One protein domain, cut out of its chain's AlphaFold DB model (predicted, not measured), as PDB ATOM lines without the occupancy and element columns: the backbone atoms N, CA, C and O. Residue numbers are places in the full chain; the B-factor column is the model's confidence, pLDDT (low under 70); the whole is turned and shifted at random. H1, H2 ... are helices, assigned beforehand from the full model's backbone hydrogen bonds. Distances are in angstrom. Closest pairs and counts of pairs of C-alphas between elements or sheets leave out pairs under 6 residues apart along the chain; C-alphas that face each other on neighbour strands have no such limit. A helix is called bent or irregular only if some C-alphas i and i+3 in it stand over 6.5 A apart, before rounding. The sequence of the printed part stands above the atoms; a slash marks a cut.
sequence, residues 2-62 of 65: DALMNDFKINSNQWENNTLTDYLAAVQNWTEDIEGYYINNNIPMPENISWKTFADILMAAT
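Overview. This is residues 2 to 62 of the 65 residues of an uncharacterized protein of Niastella yeongjuensis (UniProt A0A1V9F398). Helices H1, H2 and H3 make a loose, open arch, with H2 as its long side, H1 beyond one end of H2 and H3 at the other. The printed part then folds back through a loop, and the last helix, H4, lies in the opening of the arch, where it packs on residues 27 to 31 of H2; residues 47 to 52, of which 51 and 52 belong to H4, stick out. The printed part has 61 residues with four named helices, in the order H1, H2, H3, H4, and no named strand, and its class is all helix. It is only just loose, close to compact, with a radius of gyration of the C-alphas of 12.8 A, and it is elongated, spanning 36 by 20 by 16 A along its three main axes.

Along the chain. The printed part begins with H1, residues 2 to 14, which starts at C-alpha 2 at (-22.537, 15.143, -31.537) and measures 17.6 A from first to last C-alpha. H1 is irregular: C-alphas 10 and 13 are 8.4 A apart, against about 5 A in a regular helix, and its line is a rough one. Residues 15 to 19 lead to H2, residues 20 to 32, which measures 18.5 A and starts at C-alpha 20 at (-8.107, 16.107, -23.830). H1 and H2 are the longest helices by residues, with 13 each. Asp 33 alone lies between H2 and H3, residues 34 to 40, which measures 10.2 A. Residues 41 to 50 follow, and then comes H4, residues 51 to 60, which measures 14.3 A and ends at C-alpha 60 at (-14.920, 3.289, -24.131). Ala 61 and Thr 62 close the printed part.

Arrangement. H1 touches no helix. H1 and H2 are apart, though they follow each other along the chain. H1 and H3 are apart too. H1 and H4 are close but not clearly touching, with 1 pair of C-alphas within 8 A, those of Leu 4 and Met 59, 7.7 A apart. These two run the same way at a shallow tilt of 14 degrees, and their centres are 15.8 A apart. H2 and H4 touch, with 6 pairs of C-alphas within 8 A, and H2 does so with residues 27 to 31 alone. Their closest C-alphas are those of Trp 30 and Ile 57, 6.3 A apart. H2 and H4 run opposite ways at a steep tilt of 54 degrees, with their centres 12.0 A apart. H2 and H3 meet only through their link. H3 touches no helix, and H3 and H4 are only just apart, their closest C-alphas being 8.5 A from each other. In H2, H3 and H4 every backbone O i to N i+4 pair is within hydrogen-bond range, while in H1 it is 7 of 9.

Size, cuts and confidence. The two C-alphas farthest apart are those of Asn 13 and Glu 47, at 36.6 A. The first and last printed C-alphas, those of Asp 2 and Thr 62, are 14.2 A apart. The printed part runs from residue 2 to residue 62 of a full chain of 65 residues, and it has no cut. The links from H1 to H2 and from H2 to H3 are tight, the link of 10 residues from H3 to H4 is short, and no link is long. The mean pLDDT of the printed part is 91.4, and no printed residue is under 70. Among the helices of this model, H1 has a mean pLDDT of 95, H2 of 94, H4 of 91 and H3 of 86.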
ATOM      1  N   ASP A   2     -21.675  14.133 -32.195       93.44
ATOM      2  CA  ASP A   2     -22.537  15.143 -31.537       93.44
ATOM      3  C   ASP A   2     -23.076  14.720 -30.166       93.44
ATOM      4  O   ASP A   2     -23.036  15.505 -29.222       93.44
ATOM      5  N   ALA A   3     -23.514  13.465 -30.034       93.44
ATOM      6  CA  ALA A   3     -23.958  12.917 -28.754       93.44
ATOM      7  C   ALA A   3     -22.845  12.939 -27.689       93.44
ATOM      8  O   ALA A   3     -23.082  13.405 -26.583       93.44
ATOM      9  N   LEU A   4     -21.628  12.517 -28.053       94.31
ATOM     10  CA  LEU A   4     -20.461  12.491 -27.163       94.31
ATOM     11  C   LEU A   4     -20.055  13.910 -26.732       94.31
ATOM     12  O   LEU A   4     -19.820  14.173 -25.559       94.31
ATOM     13  N   MET A   5     -20.029  14.849 -27.685       95.00
ATOM     14  CA  MET A   5     -19.699  16.250 -27.411       95.00
ATOM     15  C   MET A   5     -20.734  16.919 -26.504       95.00
ATOM     16  O   MET A   5     -20.375  17.743 -25.665       95.00
ATOM     17  N   ASN A   6     -22.019  16.613 -26.690       97.06
ATOM     18  CA  ASN A   6     -23.077  17.146 -25.837       97.06
ATOM     19  C   ASN A   6     -23.043  16.524 -24.444       97.06
ATOM     20  O   ASN A   6     -23.210  17.255 -23.471       97.06
ATOM     21  N   ASP A   7     -22.783  15.221 -24.345       96.25
ATOM     22  CA  ASP A   7     -22.623  14.552 -23.060       96.25
ATOM     23  C   ASP A   7     -21.446  15.139 -22.275       96.25
ATOM     24  O   ASP A   7     -21.640  15.592 -21.154       96.25
ATOM     25  N   PHE A   8     -20.274  15.298 -22.898       96.31
ATOM     26  CA  PHE A   8     -19.114  15.908 -22.245       96.31
ATOM     27  C   PHE A   8     -19.392  17.332 -21.740       96.31
ATOM     28  O   PHE A   8     -19.000  17.696 -20.635       96.31
ATOM     29  N   LYS A   9     -20.120  18.158 -22.505       96.50
ATOM     30  CA  LYS A   9     -20.477  19.524 -22.070       96.50
ATOM     31  C   LYS A   9     -21.325  19.554 -20.798       96.50
ATOM     32  O   LYS A   9     -21.252  20.533 -20.061       96.50
ATOM     33  N   ILE A  10     -22.165  18.543 -20.590       97.44
ATOM     34  CA  ILE A  10     -23.136  18.496 -19.490       97.44
ATOM     35  C   ILE A  10     -22.579  17.684 -18.311       97.44
ATOM     36  O   ILE A  10     -22.794  18.056 -17.161       97.44
ATOM     37  N   ASN A  11     -21.834  16.616 -18.602       96.25
ATOM     38  CA  ASN A  11     -21.455  15.552 -17.676       96.25
ATOM     39  C   ASN A  11     -19.932  15.304 -17.621       96.25
ATOM     40  O   ASN A  11     -19.517  14.222 -17.217       96.25
ATOM     41  N   SER A  12     -19.073  16.263 -17.996       94.62
ATOM     42  CA  SER A  12     -17.603  16.074 -17.993       94.62
ATOM     43  C   SER A  12     -17.031  15.621 -16.648       94.62
ATOM     44  O   SER A  12     -16.021  14.930 -16.609       94.62
ATOM     45  N   ASN A  13     -17.671  15.970 -15.533       95.38
ATOM     46  CA  ASN A  13     -17.266  15.516 -14.202       95.38
ATOM     47  C   ASN A  13     -17.565  14.028 -13.929       95.38
ATOM     48  O   ASN A  13     -17.098  13.511 -12.919       95.38
ATOM     49  N   GLN A  14     -18.366  13.373 -14.773       94.81
ATOM     50  CA  GLN A  14     -18.650  11.935 -14.725       94.81
ATOM     51  C   GLN A  14     -17.728  11.125 -15.642       94.81
ATOM     52  O   GLN A  14     -17.711   9.902 -15.545       94.81
ATOM     53  N   TRP A  15     -16.998  11.784 -16.545       96.38
ATOM     54  CA  TRP A  15     -16.023  11.118 -17.401       96.38
ATOM     55  C   TRP A  15     -14.766  10.828 -16.596       96.38
ATOM     56  O   TRP A  15     -14.251  11.717 -15.914       96.38
ATOM     57  N   GLU A  16     -14.262   9.603 -16.715       95.12
ATOM     58  CA  GLU A  16     -12.988   9.225 -16.104       95.12
ATOM     59  C   GLU A  16     -11.845  10.007 -16.763       95.12
ATOM     60  O   GLU A  16     -11.090  10.709 -16.093       95.12
ATOM     61  N   ASN A  17     -11.825  10.011 -18.098       96.00
ATOM     62  CA  ASN A  17     -10.857  10.749 -18.905       96.00
ATOM     63  C   ASN A  17     -11.440  12.090 -19.364       96.00
ATOM     64  O   ASN A  17     -11.867  12.254 -20.509       96.00
ATOM     65  N   ASN A  18     -11.512  13.058 -18.449       95.62
ATOM     66  CA  ASN A  18     -12.178  14.340 -18.706       95.62
ATOM     67  C   ASN A  18     -11.267  15.464 -19.227       95.62
ATOM     68  O   ASN A  18     -11.741  16.577 -19.468       95.62
ATOM     69  N   THR A  19      -9.977  15.199 -19.427       95.56
ATOM     70  CA  THR A  19      -9.074  16.109 -20.136       95.56
ATOM     71  C   THR A  19      -8.818  15.601 -21.549       95.56
ATOM     72  O   THR A  19      -8.935  14.411 -21.832       95.56
ATOM     73  N   LEU A  20      -8.441  16.503 -22.460       95.19
ATOM     74  CA  LEU A  20      -8.107  16.107 -23.830       95.19
ATOM     75  C   LEU A  20      -6.943  15.106 -23.864       95.19
ATOM     76  O   LEU A  20      -6.960  14.185 -24.672       95.19
ATOM     77  N   THR A  21      -5.943  15.300 -23.002       97.31
ATOM     78  CA  THR A  21      -4.770  14.424 -22.935       97.31
ATOM     79  C   THR A  21      -5.165  13.022 -22.491       97.31
ATOM     80  O   THR A  21      -4.832  12.068 -23.188       97.31
ATOM     81  N   ASP A  22      -5.914  12.906 -21.393       96.12
ATOM     82  CA  ASP A  22      -6.316  11.606 -20.846       96.12
ATOM     83  C   ASP A  22      -7.252  10.878 -21.816       96.12
ATOM     84  O   ASP A  22      -7.082   9.694 -22.086       96.12
ATOM     85  N   TYR A  23      -8.190  11.604 -22.435       96.62
ATOM     86  CA  TYR A  23      -9.120  11.024 -23.403       96.62
ATOM     87  C   TYR A  23      -8.406  10.481 -24.646       96.62
ATOM     88  O   TYR A  23      -8.718   9.391 -25.120       96.62
ATOM     89  N   LEU A  24      -7.431  11.220 -25.189       96.31
ATOM     90  CA  LEU A  24      -6.661  10.754 -26.345       96.31
ATOM     91  C   LEU A  24      -5.719   9.599 -25.993       96.31
ATOM     92  O   LEU A  24      -5.538   8.714 -26.829       96.31
ATOM     93  N   ALA A  25      -5.154   9.588 -24.781       96.12
ATOM     94  CA  ALA A  25      -4.380   8.453 -24.284       96.12
ATOM     95  C   ALA A  25      -5.258   7.196 -24.202       96.12
ATOM     96  O   ALA A  25      -4.869   6.150 -24.714       96.12
ATOM     97  N   ALA A  26      -6.483   7.334 -23.692       95.75
ATOM     98  CA  ALA A  26      -7.425   6.229 -23.621       95.75
ATOM     99  C   ALA A  26      -7.847   5.692 -24.997       95.75
ATOM    100  O   ALA A  26      -7.905   4.486 -25.225       95.75
ATOM    101  N   VAL A  27      -8.073   6.581 -25.972       95.50
ATOM    102  CA  VAL A  27      -8.324   6.174 -27.367       95.50
ATOM    103  C   VAL A  27      -7.135   5.399 -27.951       95.50
ATOM    104  O   VAL A  27      -7.343   4.419 -28.673       95.50
ATOM    105  N   GLN A  28      -5.900   5.833 -27.673       95.31
ATOM    106  CA  GLN A  28      -4.693   5.140 -28.129       95.31
ATOM    107  C   GLN A  28      -4.621   3.728 -27.535       95.31
ATOM    108  O   GLN A  28      -4.538   2.765 -28.295       95.31
ATOM    109  N   ASN A  29      -4.710   3.607 -26.213       92.81
ATOM    110  CA  ASN A  29      -4.640   2.329 -25.504       92.81
ATOM    111  C   ASN A  29      -5.714   1.345 -25.987       92.81
ATOM    112  O   ASN A  29      -5.398   0.205 -26.322       92.81
ATOM    113  N   TRP A  30      -6.963   1.798 -26.145       91.38
ATOM    114  CA  TRP A  30      -8.039   0.969 -26.703       91.38
ATOM    115  C   TRP A  30      -7.765   0.482 -28.120       91.38
ATOM    116  O   TRP A  30      -8.182  -0.610 -28.498       91.38
ATOM    117  N   THR A  31      -7.101   1.303 -28.932       89.88
ATOM    118  CA  THR A  31      -6.744   0.923 -30.301       89.88
ATOM    119  C   THR A  31      -5.623  -0.117 -30.306       89.88
ATOM    120  O   THR A  31      -5.634  -1.012 -31.150       89.88
ATOM    121  N   GLU A  32      -4.680  -0.021 -29.369       89.62
ATOM    122  CA  GLU A  32      -3.569  -0.967 -29.210       89.62
ATOM    123  C   GLU A  32      -4.017  -2.311 -28.606       89.62
ATOM    124  O   GLU A  32      -3.482  -3.346 -28.999       89.62
ATOM    125  N   ASP A  33      -5.025  -2.319 -27.725       86.19
ATOM    126  CA  ASP A  33      -5.513  -3.519 -27.017       86.19
ATOM    127  C   ASP A  33      -6.905  -4.002 -27.476       86.19
ATOM    128  O   ASP A  33      -7.614  -4.739 -26.785       86.19
ATOM    129  N   ILE A  34      -7.338  -3.607 -28.677       85.88
ATOM    130  CA  ILE A  34      -8.678  -3.961 -29.163       85.88
ATOM    131  C   ILE A  34      -8.871  -5.482 -29.285       85.88
ATOM    132  O   ILE A  34      -9.968  -5.996 -29.067       85.88
ATOM    133  N   GLU A  35      -7.801  -6.218 -29.591       85.31
ATOM    134  CA  GLU A  35      -7.796  -7.684 -29.634       85.31
ATOM    135  C   GLU A  35      -8.143  -8.285 -28.265       85.31
ATOM    136  O   GLU A  35      -8.928  -9.238 -28.193       85.31
ATOM    137  N   GLY A  36      -7.632  -7.690 -27.182       85.94
ATOM    138  CA  GLY A  36      -7.909  -8.095 -25.808       85.94
ATOM    139  C   GLY A  36      -9.398  -8.035 -25.478       85.94
ATOM    140  O   GLY A  36      -9.938  -8.978 -24.898       85.94
ATOM    141  N   TYR A  37     -10.106  -6.992 -25.923       83.38
ATOM    142  CA  TYR A  37     -11.559  -6.883 -25.743       83.38
ATOM    143  C   TYR A  37     -12.320  -8.053 -26.384       83.38
ATOM    144  O   TYR A  37     -13.186  -8.652 -25.739       83.38
ATOM    145  N   TYR A  38     -11.988  -8.409 -27.630       85.69
ATOM    146  CA  TYR A  38     -12.641  -9.511 -28.343       85.69
ATOM    147  C   TYR A  38     -12.355 -10.862 -27.678       85.69
ATOM    148  O   TYR A  38     -13.285 -11.629 -27.412       85.69
ATOM    149  N   ILE A  39     -11.089 -11.119 -27.337       87.75
ATOM    150  CA  ILE A  39     -10.650 -12.355 -26.676       87.75
ATOM    151  C   ILE A  39     -11.334 -12.514 -25.313       87.75
ATOM    152  O   ILE A  39     -11.940 -13.550 -25.050       87.75
ATOM    153  N   ASN A  40     -11.291 -11.482 -24.465       88.69
ATOM    154  CA  ASN A  40     -11.784 -11.551 -23.085       88.69
ATOM    155  C   ASN A  40     -13.309 -11.692 -22.992       88.69
ATOM    156  O   ASN A  40     -13.818 -12.220 -22.004       88.69
ATOM    157  N   ASN A  41     -14.041 -11.241 -24.012       83.81
ATOM    158  CA  ASN A  41     -15.501 -11.330 -24.059       83.81
ATOM    159  C   ASN A  41     -16.014 -12.512 -24.903       83.81
ATOM    160  O   ASN A  41     -17.221 -12.620 -25.119       83.81
ATOM    161  N   ASN A  42     -15.133 -13.401 -25.384       89.62
ATOM    162  CA  ASN A  42     -15.466 -14.483 -26.322       89.62
ATOM    163  C   ASN A  42     -16.222 -13.987 -27.573       89.62
ATOM    164  O   ASN A  42     -17.112 -14.670 -28.094       89.62
ATOM    165  N   ILE A  43     -15.882 -12.791 -28.054       84.38
ATOM    166  CA  ILE A  43     -16.455 -12.201 -29.264       84.38
ATOM    167  C   ILE A  43     -15.505 -12.523 -30.424       84.38
ATOM    168  O   ILE A  43     -14.306 -12.273 -30.311       84.38
ATOM    169  N   PRO A  44     -15.990 -13.071 -31.551       85.12
ATOM    170  CA  PRO A  44     -15.135 -13.310 -32.705       85.12
ATOM    171  C   PRO A  44     -14.555 -11.990 -33.225       85.12
ATOM    172  O   PRO A  44     -15.286 -11.012 -33.406       85.12
ATOM    173  N   MET A  45     -13.245 -11.987 -33.485       83.38
ATOM    174  CA  MET A  45     -12.558 -10.850 -34.091       83.38
ATOM    175  C   MET A  45     -13.221 -10.527 -35.441       83.38
ATOM    176  O   MET A  45     -13.402 -11.432 -36.263       83.38
ATOM    177  N   PRO A  46     -13.614  -9.272 -35.694       81.75
ATOM    178  CA  PRO A  46     -14.262  -8.916 -36.943       81.75
ATOM    179  C   PRO A  46     -13.261  -8.978 -38.101       81.75
ATOM    180  O   PRO A  46     -12.225  -8.322 -38.071       81.75
ATOM    181  N   GLU A  47     -13.606  -9.700 -39.169       82.19
ATOM    182  CA  GLU A  47     -12.818  -9.706 -40.414       82.19
ATOM    183  C   GLU A  47     -12.844  -8.343 -41.127       82.19
ATOM    184  O   GLU A  47     -11.935  -8.010 -41.882       82.19
ATOM    185  N   ASN A  48     -13.884  -7.540 -40.874       83.75
ATOM    186  CA  ASN A  48     -14.019  -6.175 -41.366       83.75
ATOM    187  C   ASN A  48     -14.371  -5.238 -40.211       83.75
ATOM    188  O   ASN A  48     -15.485  -5.277 -39.679       83.75
ATOM    189  N   ILE A  49     -13.433  -4.364 -39.848       84.00
ATOM    190  CA  ILE A  49     -13.682  -3.305 -38.872       84.00
ATOM    191  C   ILE A  49     -14.649  -2.289 -39.485       84.00
ATOM    192  O   ILE A  49     -14.408  -1.734 -40.557       84.00
ATOM    193  N   SER A  50     -15.768  -2.055 -38.799       86.94
ATOM    194  CA  SER A  50     -16.788  -1.101 -39.235       86.94
ATOM    195  C   SER A  50     -16.677   0.214 -38.466       86.94
ATOM    196  O   SER A  50     -16.067   0.283 -37.399       86.94
ATOM    197  N   TRP A  51     -17.362   1.252 -38.945       89.81
ATOM    198  CA  TRP A  51     -17.501   2.514 -38.208       89.81
ATOM    199  C   TRP A  51     -18.093   2.350 -36.806       89.81
ATOM    200  O   TRP A  51     -17.872   3.207 -35.951       89.81
ATOM    201  N   LYS A  52     -18.812   1.252 -36.545       86.69
ATOM    202  CA  LYS A  52     -19.287   0.935 -35.200       86.69
ATOM    203  C   LYS A  52     -18.121   0.680 -34.243       86.69
ATOM    204  O   LYS A  52     -18.150   1.209 -33.144       86.69
ATOM    205  N   THR A  53     -17.089  -0.042 -34.669       87.19
ATOM    206  CA  THR A  53     -15.906  -0.311 -33.841       87.19
ATOM    207  C   THR A  53     -15.214   0.990 -33.440       87.19
ATOM    208  O   THR A  53     -14.884   1.183 -32.279       87.19
ATOM    209  N   PHE A  54     -15.080   1.932 -34.378       89.56
ATOM    210  CA  PHE A  54     -14.546   3.258 -34.070       89.56
ATOM    211  C   PHE A  54     -15.422   4.022 -33.063       89.56
ATOM    212  O   PHE A  54     -14.907   4.666 -32.158       89.56
ATOM    213  N   ALA A  55     -16.751   3.927 -33.180       91.38
ATOM    214  CA  ALA A  55     -17.663   4.531 -32.210       91.38
ATOM    215  C   ALA A  55     -17.571   3.880 -30.818       91.38
ATOM    216  O   ALA A  55     -17.660   4.591 -29.819       91.38
ATOM    217  N   ASP A  56     -17.372   2.561 -30.758       88.75
ATOM    218  CA  ASP A  56     -17.203   1.820 -29.509       88.75
ATOM    219  C   ASP A  56     -15.886   2.230 -28.812       88.75
ATOM    220  O   ASP A  56     -15.912   2.494 -27.615       88.75
ATOM    221  N   ILE A  57     -14.784   2.427 -29.555       92.44
ATOM    222  CA  ILE A  57     -13.514   2.976 -29.026       92.44
ATOM    223  C   ILE A  57     -13.724   4.370 -28.423       92.44
ATOM    224  O   ILE A  57     -13.330   4.634 -27.288       92.44
ATOM    225  N   LEU A  58     -14.374   5.275 -29.164       94.38
ATOM    226  CA  LEU A  58     -14.617   6.644 -28.696       94.38
ATOM    227  C   LEU A  58     -15.490   6.695 -27.437       94.38
ATOM    228  O   LEU A  58     -15.335   7.613 -26.632       94.38
ATOM    229  N   MET A  59     -16.418   5.746 -27.292       93.06
ATOM    230  CA  MET A  59     -17.252   5.601 -26.101       93.06
ATOM    231  C   MET A  59     -16.466   4.989 -24.940       93.06
ATOM    232  O   MET A  59     -16.558   5.472 -23.821       93.06
ATOM    233  N   ALA A  60     -15.676   3.946 -25.186       92.00
ATOM    234  CA  ALA A  60     -14.920   3.289 -24.131       92.00
ATOM    235  C   ALA A  60     -13.891   4.233 -23.495       92.00
ATOM    236  O   ALA A  60     -13.785   4.272 -22.274       92.00
ATOM    237  N   ALA A  61     -13.259   5.094 -24.297       94.75
ATOM    238  CA  ALA A  61     -12.333   6.117 -23.817       94.75
ATOM    239  C   ALA A  61     -12.963   7.151 -22.859       94.75
ATOM    240  O   ALA A  61     -12.235   7.882 -22.192       94.75
ATOM    241  N   THR A  62     -14.299   7.243 -22.753       93.75
ATOM    242  CA  THR A  62     -14.954   8.103 -21.745       93.75
ATOM    243  C   THR A  62     -15.004   7.452 -20.357       93.75
ATOM    244  O   THR A  62     -15.242   8.149 -19.369       93.75
TER     245      THR A  62